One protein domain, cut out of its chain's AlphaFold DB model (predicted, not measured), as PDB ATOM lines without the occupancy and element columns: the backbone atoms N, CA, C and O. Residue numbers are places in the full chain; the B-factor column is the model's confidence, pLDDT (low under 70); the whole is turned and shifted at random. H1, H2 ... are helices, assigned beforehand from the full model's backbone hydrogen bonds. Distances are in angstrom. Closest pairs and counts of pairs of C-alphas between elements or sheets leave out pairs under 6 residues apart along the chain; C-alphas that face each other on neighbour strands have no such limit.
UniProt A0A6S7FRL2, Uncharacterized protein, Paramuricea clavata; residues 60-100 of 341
ATOM      1  N   VAL A  60     -11.633   4.382  31.218       84.81
ATOM      2  CA  VAL A  60     -11.296   4.169  32.636       84.81
ATOM      3  C   VAL A  60     -10.525   5.368  33.189       84.81
ATOM      4  O   VAL A  60     -10.869   5.899  34.237       84.81
ATOM      5  N   ASP A  61      -9.561   5.886  32.423       86.94
ATOM      6  CA  ASP A  61      -8.793   7.069  32.833       86.94
ATOM      7  C   ASP A  61      -9.703   8.298  33.035       86.94
ATOM      8  O   ASP A  61      -9.475   9.124  33.920       86.94
ATOM      9  N   VAL A  62     -10.761   8.424  32.222       85.69
ATOM     10  CA  VAL A  62     -11.744   9.509  32.344       85.69
ATOM     11  C   VAL A  62     -12.690   9.286  33.522       85.69
ATOM     12  O   VAL A  62     -12.997  10.251  34.214       85.69
ATOM     13  N   SER A  63     -13.132   8.052  33.801       84.50
ATOM     14  CA  SER A  63     -13.954   7.786  34.991       84.50
ATOM     15  C   SER A  63     -13.196   8.085  36.280       84.50
ATOM     16  O   SER A  63     -13.743   8.731  37.172       84.50
ATOM     17  N   ASP A  64     -11.921   7.704  36.349       89.38
ATOM     18  CA  ASP A  64     -11.069   7.989  37.503       89.38
ATOM     19  C   ASP A  64     -10.857   9.500  37.664       89.38
ATOM     20  O   ASP A  64     -10.898  10.034  38.774       89.38
ATOM     21  N   PHE A  65     -10.701  10.219  36.546       89.00
ATOM     22  CA  PHE A  65     -10.612  11.676  36.536       89.00
ATOM     23  C   PHE A  65     -11.894  12.350  37.051       89.00
ATOM     24  O   PHE A  65     -11.798  13.272  37.866       89.00
ATOM     25  N   LEU A  66     -13.069  11.882  36.616       89.88
ATOM     26  CA  LEU A  66     -14.375  12.397  37.040       89.88
ATOM     27  C   LEU A  66     -14.583  12.224  38.547       89.88
ATOM     28  O   LEU A  66     -14.946  13.180  39.231       89.88
ATOM     29  N   VAL A  67     -14.290  11.029  39.070       91.56
ATOM     30  CA  VAL A  67     -14.387  10.732  40.507       91.56
ATOM     31  C   VAL A  67     -13.402  11.590  41.300       91.56
ATOM     32  O   VAL A  67     -13.780  12.175  42.313       91.56
ATOM     33  N   LYS A  68     -12.161  11.734  40.817       92.88
ATOM     34  CA  LYS A  68     -11.114  12.516  41.490       92.88
ATOM     35  C   LYS A  68     -11.441  14.009  41.595       92.88
ATOM     36  O   LYS A  68     -11.105  14.617  42.605       92.88
ATOM     37  N   HIS A  69     -12.068  14.593  40.576       88.25
ATOM     38  CA  HIS A  69     -12.395  16.028  40.542       88.25
ATOM     39  C   HIS A  69     -13.838  16.319  40.968       88.25
ATOM     40  O   HIS A  69     -14.268  17.467  40.925       88.25
ATOM     41  N   GLY A  70     -14.596  15.295  41.378       88.00
ATOM     42  CA  GLY A  70     -15.984  15.452  41.810       88.00
ATOM     43  C   GLY A  70     -16.918  15.969  40.714       88.00
ATOM     44  O   GLY A  70     -17.936  16.580  41.030       88.00
ATOM     45  N   ILE A  71     -16.580  15.732  39.444       88.12
ATOM     46  CA  ILE A  71     -17.341  16.205  38.286       88.12
ATOM     47  C   ILE A  71     -18.587  15.335  38.149       88.12
ATOM     48  O   ILE A  71     -18.493  14.133  37.890       88.12
ATOM     49  N   LYS A  72     -19.763  15.941  38.326       79.75
ATOM     50  CA  LYS A  72     -21.056  15.235  38.253       79.75
ATOM     51  C   LYS A  72     -21.843  15.581  36.997       79.75
ATOM     52  O   LYS A  72     -22.737  14.826  36.624       79.75
ATOM     53  N   ARG A  73     -21.541  16.718  36.364       80.81
ATOM     54  CA  ARG A  73     -22.242  17.217  35.174       80.81
ATOM     55  C   ARG A  73     -21.310  17.330  33.976       80.81
ATOM     56  O   ARG A  73     -20.131  17.645  34.118       80.81
ATOM     57  N   ASP A  74     -21.876  17.198  32.783       69.25
ATOM     58  CA  ASP A  74     -21.132  17.385  31.533       69.25
ATOM     59  C   ASP A  74     -20.584  18.812  31.391       69.25
ATOM     60  O   ASP A  74     -19.478  19.002  30.896       69.25
ATOM     61  N   THR A  75     -21.300  19.828  31.881       77.44
ATOM     62  CA  THR A  75     -20.837  21.229  31.867       77.44
ATOM     63  C   THR A  75     -19.536  21.421  32.644       77.44
ATOM     64  O   THR A  75     -18.638  22.125  32.184       77.44
ATOM     65  N   GLU A  76     -19.420  20.760  33.794       82.00
ATOM     66  CA  GLU A  76     -18.224  20.758  34.641       82.00
ATOM     67  C   GLU A  76     -17.070  20.013  33.940       82.00
ATOM     68  O   GLU A  76     -15.930  20.472  33.965       82.00
ATOM     69  N   LEU A  77     -17.369  18.925  33.216       84.88
ATOM     70  CA  LEU A  77     -16.390  18.202  32.397       84.88
ATOM     71  C   LEU A  77     -15.854  19.056  31.233       84.88
ATOM     72  O   LEU A  77     -14.651  19.048  30.965       84.88
ATOM     73  N   PHE A  78     -16.718  19.808  30.544       83.12
ATOM     74  CA  PHE A  78     -16.306  20.724  29.473       83.12
ATOM     75  C   PHE A  78     -15.458  21.886  29.998       83.12
ATOM     76  O   PHE A  78     -14.493  22.269  29.334       83.12
ATOM     77  N   ALA A  79     -15.788  22.428  31.173       85.88
ATOM     78  CA  ALA A  79     -14.998  23.470  31.827       85.88
ATOM     79  C   ALA A  79     -13.592  22.957  32.174       85.88
ATOM     80  O   ALA A  79     -12.606  23.537  31.720       85.88
ATOM     81  N   ALA A  80     -13.500  21.793  32.826       87.44
ATOM     82  CA  ALA A  80     -12.227  21.153  33.159       87.44
ATOM     83  C   ALA A  80     -11.386  20.812  31.913       87.44
ATOM     84  O   ALA A  80     -10.162  20.940  31.909       87.44
ATOM     85  N   ALA A  81     -12.027  20.397  30.816       86.69
ATOM     86  CA  ALA A  81     -11.338  20.144  29.552       86.69
ATOM     87  C   ALA A  81     -10.820  21.423  28.880       86.69
ATOM     88  O   ALA A  81      -9.819  21.371  28.163       86.69
ATOM     89  N   LYS A  82     -11.494  22.559  29.085       84.25
ATOM     90  CA  LYS A  82     -11.066  23.862  28.571       84.25
ATOM     91  C   LYS A  82      -9.880  24.402  29.365       84.25
ATOM     92  O   LYS A  82      -8.893  24.771  28.747       84.25
ATOM     93  N   GLU A  83      -9.938  24.344  30.692       89.69
ATOM     94  CA  GLU A  83      -8.827  24.733  31.572       89.69
ATOM     95  C   GLU A  83      -7.561  23.932  31.249       89.69
ATOM     96  O   GLU A  83      -6.513  24.505  30.964       89.69
ATOM     97  N   ARG A  84      -7.678  22.603  31.126       89.00
ATOM     98  CA  ARG A  84      -6.559  21.746  30.701       89.00
ATOM     99  C   ARG A  84      -6.016  22.086  29.322       89.00
ATOM    100  O   ARG A  84      -4.812  22.001  29.091       89.00
ATOM    101  N   LYS A  85      -6.888  22.475  28.394       87.75
ATOM    102  CA  LYS A  85      -6.469  22.910  27.061       87.75
ATOM    103  C   LYS A  85      -5.677  24.215  27.130       87.75
ATOM    104  O   LYS A  85      -4.700  24.341  26.393       87.75
ATOM    105  N   ASP A  86      -6.077  25.140  27.997       84.12
ATOM    106  CA  ASP A  86      -5.366  26.398  28.233       84.12
ATOM    107  C   ASP A  86      -3.995  26.139  28.900       84.12
ATOM    108  O   ASP A  86      -3.017  26.811  28.581       84.12
ATOM    109  N   GLU A  87      -3.875  25.071  29.696       89.44
ATOM    110  CA  GLU A  87      -2.610  24.527  30.231       89.44
ATOM    111  C   GLU A  87      -1.790  23.707  29.206       89.44
ATOM    112  O   GLU A  87      -0.709  23.197  29.514       89.44
ATOM    113  N   GLY A  88      -2.283  23.553  27.973       84.62
ATOM    114  CA  GLY A  88      -1.616  22.824  26.887       84.62
ATOM    115  C   GLY A  88      -1.891  21.313  26.837       84.62
ATOM    116  O   GLY A  88      -1.388  20.626  25.943       84.62
ATOM    117  N   GLN A  89      -2.718  20.777  27.737       86.81
ATOM    118  CA  GLN A  89      -3.180  19.386  27.734       86.81
ATOM    119  C   GLN A  89      -4.483  19.242  26.930       86.81
ATOM    120  O   GLN A  89      -5.568  19.644  27.337       86.81
ATOM    121  N   ILE A  90      -4.384  18.640  25.743       86.62
ATOM    122  CA  ILE A  90      -5.510  18.450  24.802       86.62
ATOM    123  C   ILE A  90      -6.109  17.037  24.828       86.62
ATOM    124  O   ILE A  90      -6.971  16.707  24.014       86.62
ATOM    125  N   ASP A  91      -5.655  16.171  25.724       87.06
ATOM    126  CA  ASP A  91      -6.081  14.775  25.846       87.06
ATOM    127  C   ASP A  91      -7.574  14.638  26.185       87.06
ATOM    128  O   ASP A  91      -8.302  13.949  25.465       87.06
ATOM    129  N   LEU A  92      -8.045  15.348  27.213       85.88
ATOM    130  CA  LEU A  92      -9.435  15.311  27.667       85.88
ATOM    131  C   LEU A  92     -10.377  15.940  26.632       85.88
ATOM    132  O   LEU A  92     -11.408  15.361  26.293       85.88
ATOM    133  N   ALA A  93      -9.982  17.070  26.035       83.75
ATOM    134  CA  ALA A  93     -10.738  17.716  24.961       83.75
ATOM    135  C   ALA A  93     -10.858  16.820  23.713       83.75
ATOM    136  O   ALA A  93     -11.933  16.705  23.124       83.75
ATOM    137  N   ASN A  94      -9.777  16.134  23.327       81.44
ATOM    138  CA  ASN A  94      -9.796  15.182  22.216       81.44
ATOM    139  C   ASN A  94     -10.645  13.943  22.527       81.44
ATOM    140  O   ASN A  94     -11.324  13.438  21.633       81.44
ATOM    141  N   PHE A  95     -10.628  13.452  23.773       84.38
ATOM    142  CA  PHE A  95     -11.505  12.366  24.208       84.38
ATOM    143  C   PHE A  95     -12.972  12.771  24.063       84.38
ATOM    144  O   PHE A  95     -13.726  12.074  23.380       84.38
ATOM    145  N   ILE A  96     -13.344  13.935  24.600       81.31
ATOM    146  CA  ILE A  96     -14.696  14.490  24.505       81.31
ATOM    147  C   ILE A  96     -15.110  14.656  23.042       81.31
ATOM    148  O   ILE A  96     -16.165  14.169  22.672       81.31
ATOM    149  N   LEU A  97     -14.274  15.238  22.178       72.50
ATOM    150  CA  LEU A  97     -14.576  15.407  20.747       72.50
ATOM    151  C   LEU A  97     -14.653  14.086  19.963       72.50
ATOM    152  O   LEU A  97     -15.275  14.022  18.905       72.50
ATOM    153  N   SER A  98     -13.993  13.031  20.445       67.88
ATOM    154  CA  SER A  98     -14.058  11.698  19.833       67.88
ATOM    155  C   SER A  98     -15.295  10.899  20.250       67.88
ATOM    156  O   SER A  98     -15.684   9.963  19.547       67.88
ATOM    157  N   LYS A  99     -15.878  11.246  21.405       65.44
ATOM    158  CA  LYS A  99     -17.054  10.605  22.006       65.44
ATOM    159  C   LYS A  99     -18.328  11.414  21.818       65.44
ATOM    160  O   LYS A  99     -19.399  10.812  21.775       65.44
ATOM    161  N   SER A 100     -18.218  12.734  21.683       52.81
ATOM    162  CA  SER A 100     -19.315  13.578  21.247       52.81
ATOM    163  C   SER A 100     -19.805  13.017  19.924       52.81
ATOM    164  O   SER A 100     -19.019  12.545  19.090       52.81
TER     165      SER A 100
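Overview. This is residues 60 to 100 of the 341 residues of an uncharacterized protein of Paramuricea clavata (UniProt A0A6S7FRL2). Three short helices make a small, rounded cluster in which H2 and H3 form a helical hairpin, crossed at a marked angle, and H1 sits loosely beside it. H1 stands nearly at right angles to H2 and comes near both arms of the hairpin, and the centres of the three helices make a triangle. The printed part has 41 residues, with the named helices H1, H2 and H3 in that order along the chain and no named strand; its class is all helix. It is compact, with a radius of gyration of the C-alphas of 9.5 A, and the C-alphas span 22 by 19 by 17 A.

Along the chain. Begin with the longest helix, H2, residues 74 to 86. Find C-alpha 74 at (-21.132, 17.385, 31.533); from there H2 runs 18.5 A to C-alpha 86 at (-5.366, 26.398, 28.233), chiefly along increasing x. Further along the chain, H3 holds residues 91 to 99 and measures 12.4 A from first to last C-alpha, ending at C-alpha 99 at (-17.054, 10.605, 22.006). Go back to the first printed residue for H1, residues 60 to 69: it begins at C-alpha 60 at (-11.296, 4.169, 32.636) and is 14.3 A long.

Arrangement. Look first at H2 and H3, which touch and form a helical hairpin. Their closest C-alphas, those of Ala 81 and Ala 93, are 5.2 A apart. Their lines stand at a steep tilt of 44 degrees, and they run opposite ways. Now turn to H1, which touches no helix. H1 and H2 are close but not clearly touching: their closest C-alphas, those of Leu 66 and Leu 77, are 7.7 A apart. Their lines are about perpendicular, at 85 degrees. H1 and H3 are also close but not clearly touching, and here the closest C-alphas are those of Val 62 and Leu 92, 7.8 A apart. These two helices run opposite ways at a steep tilt of 61 degrees. Along the backbones of H1, H2 and H3, every O i to N i+4 pair is within hydrogen-bond range.

Size, cuts and confidence. The two C-alphas farthest apart in the domain are those of Lys 72, between H1 and H2, and Gly 88, between H2 and H3, at 23.8 A. From the first to the last printed C-alpha, Val 60 to Ser 100, the distance is 16.8 A. The printed part has no cut. The links from H1 to H2 and from H2 to H3 are both tight, with 4 residues in each. Read the B-factor column for the model's confidence: the mean pLDDT of the printed part is 83.4, and you will find values under 70 at residue 74 and at residues 98 to 100.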